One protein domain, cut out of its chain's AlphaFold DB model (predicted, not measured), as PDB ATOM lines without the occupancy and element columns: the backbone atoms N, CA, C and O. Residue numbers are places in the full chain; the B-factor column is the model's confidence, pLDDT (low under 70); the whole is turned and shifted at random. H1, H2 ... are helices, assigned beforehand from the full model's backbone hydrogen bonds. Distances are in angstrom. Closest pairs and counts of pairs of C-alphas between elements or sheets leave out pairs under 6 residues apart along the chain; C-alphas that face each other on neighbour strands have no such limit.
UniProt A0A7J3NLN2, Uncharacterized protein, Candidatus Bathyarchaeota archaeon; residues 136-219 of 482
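What this domain is: This is residues 136 to 219 of the 482 residues of an uncharacterized protein of Candidatus Bathyarchaeota archaeon (UniProt A0A7J3NLN2). Two helical hairpins make the body: H1 and H2 form the first, H3 and H4 the second, and H2 packs steeply across both helices of the second hairpin, while H1 lies on the far side of H2 from H3. A short fifth helix, H5, comes after the last residues of H4 and sits out at that end, away from H1, H2 and H3. The printed part has 84 residues with five named helices in the order H1, H2, H3, H4, H5 and no named strand, and its class is all helix. It is compact, with a radius of gyration of the C-alphas of 12.1 A, and the C-alphas span 35 by 24 by 21 A.

Where its parts are: H1 takes residues 136 to 150 and is 20.5 A long from first to last C-alpha, beginning with C-alpha 136 at (37.310, -14.671, -13.306). H2 takes residues 154 to 170 and measures 24.9 A. H3 takes residues 175 to 187 and measures 18.8 A, with C-alpha 175 at (33.517, -30.239, -7.335). H4, the longest helix with residues 193 to 210, measures 25.6 A. H5 takes residues 215 to 218, measures 5.5 A and ends with C-alpha 218 at (39.733, -36.035, -9.561).

How they stand to each other: H2 is the hub, touching three other helices. H1 and H2 form a helical hairpin and touch at a steep tilt of 42 degrees, opposite ways; their closest C-alphas, those of Ser 143 and Glu 161, are 5.5 A apart. H2 touches H3 at a steep tilt of 63 degrees, opposite ways, with the closest C-alphas, those of Ala 163 and Lys 181, 5.7 A apart. Residues 155 to 160 of H2 touch residues 195 to 202 of H4, the two helices about perpendicular at 73 degrees; the closest C-alphas, those of Gln 156 and Glu 198, are 5.2 A apart. H3 and H4 form the other helical hairpin and touch at a shallow tilt of 24 degrees, opposite ways, with the closest C-alphas, those of Ser 186 and Arg 196, 4.4 A apart. The helix packing is mostly crossed, with 1 of 4 tilts shallow. H1 and H4 are close but not clearly touching, the closest C-alphas, those of Leu 150 and Val 205, being 7.7 A apart. H4 and H5 are close but not clearly touching, with the closest C-alphas, those of Leu 209 and Ala 215, 7.0 A apart. H1 and H3 are apart, and H5 is apart from H1, H2 and H3. Every O i to N i+4 pair is within hydrogen-bond range in H3 and H4, against 10 of 11 in H1 and 12 of 13 in H2; H5 is too short for such a pair.

The domain as a whole: The two C-alphas farthest apart, those of Leu 190 and Gly 214, are 35.6 A apart. The printed part has no cut, and its four links are tight. The mean pLDDT of the printed part is 94.2, and no printed residue is under 70.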
ATOM      1  N   ALA A 136      38.143 -14.980 -12.142       92.38
ATOM      2  CA  ALA A 136      37.310 -14.671 -13.306       92.38
ATOM      3  C   ALA A 136      37.921 -15.167 -14.632       92.38
ATOM      4  O   ALA A 136      37.239 -15.811 -15.426       92.38
ATOM      5  N   GLU A 137      39.218 -14.928 -14.861       92.69
ATOM      6  CA  GLU A 137      39.905 -15.396 -16.073       92.69
ATOM      7  C   GLU A 137      39.888 -16.927 -16.151       92.69
ATOM      8  O   GLU A 137      39.563 -17.505 -17.193       92.69
ATOM      9  N   TYR A 138      40.191 -17.586 -15.031       95.31
ATOM     10  CA  TYR A 138      40.201 -19.040 -14.959       95.31
ATOM     11  C   TYR A 138      38.792 -19.633 -15.124       95.31
ATOM     12  O   TYR A 138      38.640 -20.614 -15.848       95.31
ATOM     13  N   ALA A 139      37.744 -19.017 -14.558       95.75
ATOM     14  CA  ALA A 139      36.346 -19.431 -14.747       95.75
ATOM     15  C   ALA A 139      35.937 -19.423 -16.229       95.75
ATOM     16  O   ALA A 139      35.388 -20.406 -16.741       95.75
ATOM     17  N   THR A 140      36.239 -18.335 -16.944       95.75
ATOM     18  CA  THR A 140      35.920 -18.200 -18.370       95.75
ATOM     19  C   THR A 140      36.646 -19.252 -19.211       95.75
ATOM     20  O   THR A 140      36.049 -19.856 -20.106       95.75
ATOM     21  N   VAL A 141      37.930 -19.497 -18.936       96.56
ATOM     22  CA  VAL A 141      38.728 -20.485 -19.678       96.56
ATOM     23  C   VAL A 141      38.280 -21.913 -19.356       96.56
ATOM     24  O   VAL A 141      38.005 -22.693 -20.272       96.56
ATOM     25  N   LEU A 142      38.157 -22.253 -18.072       97.69
ATOM     26  CA  LEU A 142      37.793 -23.593 -17.623       97.69
ATOM     27  C   LEU A 142      36.382 -23.978 -18.079       97.69
ATOM     28  O   LEU A 142      36.194 -25.090 -18.561       97.69
ATOM     29  N   SER A 143      35.401 -23.072 -17.998       97.81
ATOM     30  CA  SER A 143      34.028 -23.358 -18.444       97.81
ATOM     31  C   SER A 143      33.959 -23.714 -19.934       97.81
ATOM     32  O   SER A 143      33.257 -24.653 -20.302       97.81
ATOM     33  N   ARG A 144      34.727 -23.031 -20.797       97.38
ATOM     34  CA  ARG A 144      34.835 -23.362 -22.234       97.38
ATOM     35  C   ARG A 144      35.497 -24.718 -22.474       97.38
ATOM     36  O   ARG A 144      35.066 -25.471 -23.342       97.38
ATOM     37  N   LEU A 145      36.531 -25.053 -21.710       98.38
ATOM     38  CA  LEU A 145      37.212 -26.341 -21.851       98.38
ATOM     39  C   LEU A 145      36.354 -27.498 -21.324       98.38
ATOM     40  O   LEU A 145      36.288 -28.548 -21.958       98.38
ATOM     41  N   LEU A 146      35.619 -27.291 -20.230       98.12
ATOM     42  CA  LEU A 146      34.635 -28.250 -19.725       98.12
ATOM     43  C   LEU A 146      33.423 -28.383 -20.651       98.12
ATOM     44  O   LEU A 146      32.876 -29.474 -20.759       98.12
ATOM     45  N   GLN A 147      33.046 -27.326 -21.379       98.12
ATOM     46  CA  GLN A 147      32.055 -27.425 -22.452       98.12
ATOM     47  C   GLN A 147      32.487 -28.443 -23.509       98.12
ATOM     48  O   GLN A 147      31.699 -29.300 -23.900       98.12
ATOM     49  N   SER A 148      33.750 -28.375 -23.935       97.25
ATOM     50  CA  SER A 148      34.329 -29.330 -24.879       97.25
ATOM     51  C   SER A 148      34.411 -30.743 -24.294       97.25
ATOM     52  O   SER A 148      34.026 -31.703 -24.959       97.25
ATOM     53  N   ALA A 149      34.882 -30.875 -23.050       97.62
ATOM     54  CA  ALA A 149      35.105 -32.169 -22.408       97.62
ATOM     55  C   ALA A 149      33.801 -32.913 -22.086       97.62
ATOM     56  O   ALA A 149      33.728 -34.119 -22.292       97.62
ATOM     57  N   LEU A 150      32.783 -32.199 -21.598       96.88
ATOM     58  CA  LEU A 150      31.529 -32.777 -21.099       96.88
ATOM     59  C   LEU A 150      30.349 -32.615 -22.070       96.88
ATOM     60  O   LEU A 150      29.239 -33.027 -21.746       96.88
ATOM     61  N   GLY A 151      30.564 -31.998 -23.236       95.88
ATOM     62  CA  GLY A 151      29.528 -31.821 -24.259       95.88
ATOM     63  C   GLY A 151      28.440 -30.823 -23.860       95.88
ATOM     64  O   GLY A 151      27.273 -31.018 -24.192       95.88
ATOM     65  N   LEU A 152      28.806 -29.770 -23.123       97.81
ATOM     66  CA  LEU A 152      27.834 -28.811 -22.598       97.81
ATOM     67  C   LEU A 152      27.293 -27.883 -23.697       97.81
ATOM     68  O   LEU A 152      27.995 -27.503 -24.640       97.81
ATOM     69  N   THR A 153      26.049 -27.441 -23.539       97.25
ATOM     70  CA  THR A 153      25.468 -26.364 -24.354       97.25
ATOM     71  C   THR A 153      26.096 -25.011 -23.999       97.25
ATOM     72  O   THR A 153      26.696 -24.832 -22.936       97.25
ATOM     73  N   ASP A 154      25.920 -24.004 -24.860       97.00
ATOM     74  CA  ASP A 154      26.331 -22.630 -24.534       97.00
ATOM     75  C   ASP A 154      25.590 -22.069 -23.309       97.00
ATOM     76  O   ASP A 154      26.150 -21.255 -22.572       97.00
ATOM     77  N   GLY A 155      24.342 -22.502 -23.086       97.06
ATOM     78  CA  GLY A 155      23.546 -22.149 -21.910       97.06
ATOM     79  C   GLY A 155      24.143 -22.733 -20.633       97.06
ATOM     80  O   GLY A 155      24.475 -21.986 -19.712       97.06
ATOM     81  N   GLN A 156      24.382 -24.047 -20.615       97.88
ATOM     82  CA  GLN A 156      25.059 -24.747 -19.519       97.88
ATOM     83  C   GLN A 156      26.443 -24.163 -19.230       97.88
ATOM     84  O   GLN A 156      26.785 -23.952 -18.070       97.88
ATOM     85  N   ARG A 157      27.230 -23.836 -20.262       97.69
ATOM     86  CA  ARG A 157      28.546 -23.200 -20.101       97.69
ATOM     87  C   ARG A 157      28.458 -21.867 -19.355       97.69
ATOM     88  O   ARG A 157      29.290 -21.612 -18.494       97.69
ATOM     89  N   ARG A 158      27.473 -21.017 -19.676       97.25
ATOM     90  CA  ARG A 158      27.274 -19.727 -18.985       97.25
ATOM     91  C   ARG A 158      26.893 -19.934 -17.522       97.25
ATOM     92  O   ARG A 158      27.476 -19.296 -16.659       97.25
ATOM     93  N   VAL A 159      25.984 -20.871 -17.242       97.31
ATOM     94  CA  VAL A 159      25.626 -21.223 -15.858       97.31
ATOM     95  C   VAL A 159      26.845 -21.743 -15.087       97.31
ATOM     96  O   VAL A 159      27.042 -21.373 -13.934       97.31
ATOM     97  N   LEU A 160      27.677 -22.573 -15.723       97.75
ATOM     98  CA  LEU A 160      28.915 -23.081 -15.137       97.75
ATOM     99  C   LEU A 160      29.909 -21.951 -14.834       97.75
ATOM    100  O   LEU A 160      30.501 -21.937 -13.761       97.75
ATOM    101  N   GLU A 161      30.087 -21.014 -15.765       97.44
ATOM    102  CA  GLU A 161      30.947 -19.839 -15.594       97.44
ATOM    103  C   GLU A 161      30.482 -18.976 -14.410       97.44
ATOM    104  O   GLU A 161      31.292 -18.674 -13.534       97.44
ATOM    105  N   ASP A 162      29.183 -18.668 -14.322       95.69
ATOM    106  CA  ASP A 162      28.592 -17.940 -13.189       95.69
ATOM    107  C   ASP A 162      28.840 -18.659 -11.857       95.69
ATOM    108  O   ASP A 162      29.256 -18.044 -10.876       95.69
ATOM    109  N   ALA A 163      28.589 -19.972 -11.817       96.25
ATOM    110  CA  ALA A 163      28.743 -20.773 -10.606       96.25
ATOM    111  C   ALA A 163      30.208 -20.843 -10.148       96.25
ATOM    112  O   ALA A 163      30.474 -20.770  -8.949       96.25
ATOM    113  N   LEU A 164      31.159 -20.941 -11.084       96.56
ATOM    114  CA  LEU A 164      32.592 -20.883 -10.789       96.56
ATOM    115  C   LEU A 164      32.994 -19.517 -10.226       96.56
ATOM    116  O   LEU A 164      33.719 -19.470  -9.239       96.56
ATOM    117  N   MET A 165      32.505 -18.416 -10.806       94.69
ATOM    118  CA  MET A 165      32.782 -17.072 -10.287       94.69
ATOM    119  C   MET A 165      32.276 -16.909  -8.848       94.69
ATOM    120  O   MET A 165      33.044 -16.501  -7.984       94.69
ATOM    121  N   MET A 166      31.039 -17.332  -8.568       92.94
ATOM    122  CA  MET A 166      30.478 -17.309  -7.208       92.94
ATOM    123  C   MET A 166      31.287 -18.165  -6.227       92.94
ATOM    124  O   MET A 166      31.474 -17.782  -5.079       92.94
ATOM    125  N   CYS A 167      31.774 -19.324  -6.673       93.56
ATOM    126  CA  CYS A 167      32.652 -20.158  -5.860       93.56
ATOM    127  C   CYS A 167      33.970 -19.448  -5.519       93.56
ATOM    128  O   CYS A 167      34.420 -19.518  -4.380       93.56
ATOM    129  N   TYR A 168      34.586 -18.771  -6.491       93.69
ATOM    130  CA  TYR A 168      35.865 -18.087  -6.293       93.69
ATOM    131  C   TYR A 168      35.775 -16.871  -5.372       93.69
ATOM    132  O   TYR A 168      36.747 -16.572  -4.680       93.69
ATOM    133  N   ASP A 169      34.614 -16.219  -5.309       88.69
ATOM    134  CA  ASP A 169      34.351 -15.164  -4.327       88.69
ATOM    135  C   ASP A 169      34.340 -15.706  -2.881       88.69
ATOM    136  O   ASP A 169      34.643 -14.974  -1.938       88.69
ATOM    137  N   GLU A 170      34.029 -16.996  -2.698       86.75
ATOM    138  CA  GLU A 170      33.970 -17.679  -1.395       86.75
ATOM    139  C   GLU A 170      35.268 -18.433  -1.039       86.75
ATOM    140  O   GLU A 170      35.492 -18.757   0.130       86.75
ATOM    141  N   GLY A 171      36.149 -18.691  -2.012       85.56
ATOM    142  CA  GLY A 171      37.432 -19.369  -1.814       85.56
ATOM    143  C   GLY A 171      37.813 -20.300  -2.966       85.56
ATOM    144  O   GLY A 171      37.393 -20.124  -4.102       85.56
ATOM    145  N   VAL A 172      38.651 -21.305  -2.691       84.06
ATOM    146  CA  VAL A 172      39.014 -22.329  -3.687       84.06
ATOM    147  C   VAL A 172      37.985 -23.463  -3.634       84.06
ATOM    148  O   VAL A 172      37.972 -24.187  -2.638       84.06
ATOM    149  N   PRO A 173      37.159 -23.663  -4.677       87.50
ATOM    150  CA  PRO A 173      36.092 -24.644  -4.631       87.50
ATOM    151  C   PRO A 173      36.558 -26.075  -4.870       87.50
ATOM    152  O   PRO A 173      37.562 -26.368  -5.530       87.50
ATOM    153  N   THR A 174      35.717 -26.977  -4.395       88.31
ATOM    154  CA  THR A 174      35.654 -28.395  -4.728       88.31
ATOM    155  C   THR A 174      34.556 -28.659  -5.764       88.31
ATOM    156  O   THR A 174      33.641 -27.856  -5.959       88.31
ATOM    157  N   LEU A 175      34.595 -29.825  -6.420       89.88
ATOM    158  CA  LEU A 175      33.517 -30.239  -7.335       89.88
ATOM    159  C   LEU A 175      32.155 -30.349  -6.630       89.88
ATOM    160  O   LEU A 175      31.122 -30.126  -7.259       89.88
ATOM    161  N   VAL A 176      32.155 -30.675  -5.333       90.31
ATOM    162  CA  VAL A 176      30.940 -30.749  -4.511       90.31
ATOM    163  C   VAL A 176      30.321 -29.359  -4.359       90.31
ATOM    164  O   VAL A 176      29.141 -29.188  -4.653       90.31
ATOM    165  N   GLU A 177      31.117 -28.362  -3.966       92.38
ATOM    166  CA  GLU A 177      30.651 -26.977  -3.795       92.38
ATOM    167  C   GLU A 177      30.156 -26.386  -5.115       92.38
ATOM    168  O   GLU A 177      29.077 -25.798  -5.162       92.38
ATOM    169  N   LEU A 178      30.876 -26.632  -6.215       95.50
ATOM    170  CA  LEU A 178      30.438 -26.216  -7.545       95.50
ATOM    171  C   LEU A 178      29.072 -26.817  -7.908       95.50
ATOM    172  O   LEU A 178      28.185 -26.112  -8.390       95.50
ATOM    173  N   ARG A 179      28.877 -28.116  -7.663       94.94
ATOM    174  CA  ARG A 179      27.604 -28.790  -7.943       94.94
ATOM    175  C   ARG A 179      26.456 -28.225  -7.100       94.94
ATOM    176  O   ARG A 179      25.335 -28.132  -7.613       94.94
ATOM    177  N   GLU A 180      26.719 -27.844  -5.852       94.38
ATOM    178  CA  GLU A 180      25.731 -27.186  -4.992       94.38
ATOM    179  C   GLU A 180      25.389 -25.777  -5.487       94.38
ATOM    180  O   GLU A 180      24.205 -25.473  -5.619       94.38
ATOM    181  N   LYS A 181      26.367 -24.959  -5.902       95.25
ATOM    182  CA  LYS A 181      26.085 -23.647  -6.524       95.25
ATOM    183  C   LYS A 181      25.240 -23.770  -7.790       95.25
ATOM    184  O   LYS A 181      24.319 -22.985  -8.016       95.25
ATOM    185  N   VAL A 182      25.494 -24.794  -8.605       96.31
ATOM    186  CA  VAL A 182      24.667 -25.086  -9.785       96.31
ATOM    187  C   VAL A 182      23.248 -25.516  -9.379       96.31
ATOM    188  O   VAL A 182      22.279 -25.118 -10.027       96.31
ATOM    189  N   ARG A 183      23.093 -26.276  -8.284       95.81
ATOM    190  CA  ARG A 183      21.777 -26.646  -7.731       95.81
ATOM    191  C   ARG A 183      21.008 -25.422  -7.234       95.81
ATOM    192  O   ARG A 183      19.818 -25.299  -7.495       95.81
ATOM    193  N   GLU A 184      21.673 -24.503  -6.545       94.00
ATOM    194  CA  GLU A 184      21.074 -23.238  -6.106       94.00
ATOM    195  C   GLU A 184      20.598 -22.406  -7.302       94.00
ATOM    196  O   GLU A 184      19.477 -21.891  -7.299       94.00
ATOM    197  N   ALA A 185      21.398 -22.341  -8.371       92.06
ATOM    198  CA  ALA A 185      21.006 -21.687  -9.616       92.06
ATOM    199  C   ALA A 185      19.769 -22.341 -10.259       92.06
ATOM    200  O   ALA A 185      18.931 -21.637 -10.823       92.06
ATOM    201  N   SER A 186      19.614 -23.661 -10.142       92.50
ATOM    202  CA  SER A 186      18.489 -24.390 -10.734       92.50
ATOM    203  C   SER A 186      17.150 -24.103 -10.046       92.50
ATOM    204  O   SER A 186      16.109 -24.106 -10.698       92.50
ATOM    205  N   ILE A 187      17.165 -23.795  -8.746       92.88
ATOM    206  CA  ILE A 187      15.960 -23.480  -7.957       92.88
ATOM    207  C   ILE A 187      15.745 -21.974  -7.737       92.88
ATOM    208  O   ILE A 187      14.746 -21.577  -7.142       92.88
ATOM    209  N   SER A 188      16.663 -21.127  -8.209       91.06
ATOM    210  CA  SER A 188      16.626 -19.682  -7.972       91.06
ATOM    211  C   SER A 188      15.447 -19.007  -8.670       91.06
ATOM    212  O   SER A 188      15.357 -18.991  -9.899       91.06
ATOM    213  N   GLU A 189      14.581 -18.355  -7.889       87.75
ATOM    214  CA  GLU A 189      13.433 -17.622  -8.427       87.75
ATOM    215  C   GLU A 189      13.814 -16.391  -9.267       87.75
ATOM    216  O   GLU A 189      13.014 -15.922 -10.076       87.75
ATOM    217  N   LEU A 190      15.055 -15.915  -9.130       88.00
ATOM    218  CA  LEU A 190      15.587 -14.756  -9.849       88.00
ATOM    219  C   LEU A 190      15.984 -15.075 -11.298       88.00
ATOM    220  O   LEU A 190      16.139 -14.158 -12.101       88.00
ATOM    221  N   ARG A 191      16.152 -16.358 -11.645       89.19
ATOM    222  CA  ARG A 191      16.513 -16.802 -12.999       89.19
ATOM    223  C   ARG A 191      15.275 -17.111 -13.832       89.19
ATOM    224  O   ARG A 191      14.246 -17.553 -13.304       89.19
ATOM    225  N   SER A 192      15.385 -16.934 -15.146       91.75
ATOM    226  CA  SER A 192      14.327 -17.305 -16.089       91.75
ATOM    227  C   SER A 192      14.094 -18.829 -16.110       91.75
ATOM    228  O   SER A 192      15.005 -19.600 -15.794       91.75
ATOM    229  N   PRO A 193      12.905 -19.309 -16.526       92.88
ATOM    230  CA  PRO A 193      12.636 -20.747 -16.629       92.88
ATOM    231  C   PRO A 193      13.622 -21.503 -17.533       92.88
ATOM    232  O   PRO A 193      13.948 -22.656 -17.264       92.88
ATOM    233  N   ALA A 194      14.119 -20.856 -18.593       92.69
ATOM    234  CA  ALA A 194      15.112 -21.442 -19.489       92.69
ATOM    235  C   ALA A 194      16.469 -21.619 -18.791       92.69
ATOM    236  O   ALA A 194      17.041 -22.702 -18.837       92.69
ATOM    237  N   GLU A 195      16.953 -20.594 -18.084       91.94
ATOM    238  CA  GLU A 195      18.217 -20.667 -17.336       91.94
ATOM    239  C   GLU A 195      18.163 -21.699 -16.209       91.94
ATOM    240  O   GLU A 195      19.138 -22.419 -15.997       91.94
ATOM    241  N   ARG A 196      17.019 -21.823 -15.519       94.44
ATOM    242  CA  ARG A 196      16.820 -22.879 -14.515       94.44
ATOM    243  C   ARG A 196      16.932 -24.265 -15.135       94.44
ATOM    244  O   ARG A 196      17.616 -25.114 -14.579       94.44
ATOM    245  N   ARG A 197      16.338 -24.481 -16.313       95.62
ATOM    246  CA  ARG A 197      16.433 -25.758 -17.035       95.62
ATOM    247  C   ARG A 197      17.871 -26.092 -17.447       95.62
ATOM    248  O   ARG A 197      18.287 -27.237 -17.292       95.62
ATOM    249  N   GLU A 198      18.631 -25.114 -17.942       97.12
ATOM    250  CA  GLU A 198      20.058 -25.309 -18.253       97.12
ATOM    251  C   GLU A 198      20.862 -25.654 -16.987       97.12
ATOM    252  O   GLU A 198      21.711 -26.543 -17.022       97.12
ATOM    253  N   ALA A 199      20.563 -25.009 -15.852       96.69
ATOM    254  CA  ALA A 199      21.195 -25.298 -14.565       96.69
ATOM    255  C   ALA A 199      20.827 -26.686 -14.009       96.69
ATOM    256  O   ALA A 199      21.700 -27.393 -13.509       96.69
ATOM    257  N   GLU A 200      19.566 -27.111 -14.128       97.25
ATOM    258  CA  GLU A 200      19.129 -28.465 -13.758       97.25
ATOM    259  C   GLU A 200      19.877 -29.530 -14.566       97.25
ATOM    260  O   GLU A 200      20.348 -30.523 -14.007       97.25
ATOM    261  N   GLU A 201      20.017 -29.325 -15.876       97.06
ATOM    262  CA  GLU A 201      20.716 -30.273 -16.738       97.06
ATOM    263  C   GLU A 201      22.224 -30.281 -16.459       97.06
ATOM    264  O   GLU A 201      22.818 -31.350 -16.336       97.06
ATOM    265  N   LEU A 202      22.840 -29.113 -16.234       98.00
ATOM    266  CA  LEU A 202      24.230 -29.036 -15.781       98.00
ATOM    267  C   LEU A 202      24.430 -29.763 -14.441       98.00
ATOM    268  O   LEU A 202      25.402 -30.503 -14.283       98.00
ATOM    269  N   HIS A 203      23.505 -29.611 -13.486       97.62
ATOM    270  CA  HIS A 203      23.561 -30.326 -12.210       97.62
ATOM    271  C   HIS A 203      23.527 -31.848 -12.412       97.62
ATOM    272  O   HIS A 203      24.240 -32.573 -11.714       97.62
ATOM    273  N   ARG A 204      22.738 -32.346 -13.377       96.69
ATOM    274  CA  ARG A 204      22.726 -33.771 -13.747       96.69
ATOM    275  C   ARG A 204      24.046 -34.210 -14.367       96.69
ATOM    276  O   ARG A 204      24.545 -35.260 -13.977       96.69
ATOM    277  N   VAL A 205      24.625 -33.421 -15.272       97.00
ATOM    278  CA  VAL A 205      25.925 -33.735 -15.891       97.00
ATOM    279  C   VAL A 205      27.028 -33.822 -14.832       97.00
ATOM    280  O   VAL A 205      27.758 -34.812 -14.786       97.00
ATOM    281  N   LEU A 206      27.108 -32.847 -13.920       96.38
ATOM    282  CA  LEU A 206      28.061 -32.880 -12.803       96.38
ATOM    283  C   LEU A 206      27.777 -34.045 -11.845       96.38
ATOM    284  O   LEU A 206      28.703 -34.718 -11.400       96.38
ATOM    285  N   GLY A 207      26.504 -34.329 -11.561       95.75
ATOM    286  CA  GLY A 207      26.099 -35.484 -10.762       95.75
ATOM    287  C   GLY A 207      26.519 -36.814 -11.391       95.75
ATOM    288  O   GLY A 207      27.007 -37.692 -10.682       95.75
ATOM    289  N   ALA A 208      26.396 -36.949 -12.713       95.56
ATOM    290  CA  ALA A 208      26.845 -38.120 -13.457       95.56
ATOM    291  C   ALA A 208      28.370 -38.268 -13.400       95.56
ATOM    292  O   ALA A 208      28.844 -39.358 -13.097       95.56
ATOM    293  N   LEU A 209      29.127 -37.180 -13.603       95.06
ATOM    294  CA  LEU A 209      30.591 -37.169 -13.478       95.06
ATOM    295  C   LEU A 209      31.042 -37.622 -12.079       95.06
ATOM    296  O   LEU A 209      31.927 -38.461 -11.954       95.06
ATOM    297  N   MET A 210      30.396 -37.110 -11.028       94.06
ATOM    298  CA  MET A 210      30.700 -37.461  -9.636       94.06
ATOM    299  C   MET A 210      30.249 -38.871  -9.235       94.06
ATOM    300  O   MET A 210      30.700 -39.385  -8.216       94.06
ATOM    301  N   SER A 211      29.355 -39.489 -10.010       95.06
ATOM    302  CA  SER A 211      28.895 -40.864  -9.782       95.06
ATOM    303  C   SER A 211      29.763 -41.904 -10.496       95.06
ATOM    304  O   SER A 211      29.532 -43.101 -10.329       95.06
ATOM    305  N   LEU A 212      30.735 -41.473 -11.310       95.00
ATOM    306  CA  LEU A 212      31.677 -42.377 -11.963       95.00
ATOM    307  C   LEU A 212      32.590 -43.037 -10.930       95.00
ATOM    308  O   LEU A 212      33.006 -42.426  -9.944       95.00
ATOM    309  N   THR A 213      32.948 -44.290 -11.196       91.44
ATOM    310  CA  THR A 213      33.945 -45.015 -10.410       91.44
ATOM    311  C   THR A 213      35.252 -44.228 -10.392       91.44
ATOM    312  O   THR A 213      35.802 -43.930 -11.449       91.44
ATOM    313  N   GLY A 214      35.766 -43.912  -9.203       89.50
ATOM    314  CA  GLY A 214      37.016 -43.174  -9.050       89.50
ATOM    315  C   GLY A 214      36.905 -41.659  -9.195       89.50
ATOM    316  O   GLY A 214      37.932 -41.007  -9.374       89.50
ATOM    317  N   ALA A 215      35.705 -41.074  -9.137       92.06
ATOM    318  CA  ALA A 215      35.528 -39.622  -9.161       92.06
ATOM    319  C   ALA A 215      36.295 -38.903  -8.032       92.06
ATOM    320  O   ALA A 215      36.773 -37.786  -8.226       92.06
ATOM    321  N   GLU A 216      36.504 -39.558  -6.885       90.00
ATOM    322  CA  GLU A 216      37.329 -39.047  -5.785       90.00
ATOM    323  C   GLU A 216      38.789 -38.803  -6.196       90.00
ATOM    324  O   GLU A 216      39.452 -37.931  -5.635       90.00
ATOM    325  N   LYS A 217      39.274 -39.513  -7.224       91.50
ATOM    326  CA  LYS A 217      40.619 -39.340  -7.783       91.50
ATOM    327  C   LYS A 217      40.771 -38.053  -8.593       91.50
ATOM    328  O   LYS A 217      41.894 -37.707  -8.944       91.50
ATOM    329  N   LEU A 218      39.686 -37.343  -8.901       91.00
ATOM    330  CA  LEU A 218      39.733 -36.035  -9.561       91.00
ATOM    331  C   LEU A 218      39.929 -34.882  -8.557       91.00
ATOM    332  O   LEU A 218      40.354 -33.798  -8.944       91.00
ATOM    333  N   THR A 219      39.637 -35.112  -7.273       85.44
ATOM    334  CA  THR A 219      39.729 -34.117  -6.192       85.44
ATOM    335  C   THR A 219      40.647 -34.623  -5.081       85.44
ATOM    336  O   THR A 219      40.173 -35.203  -4.099       85.44
TER     337      THR A 219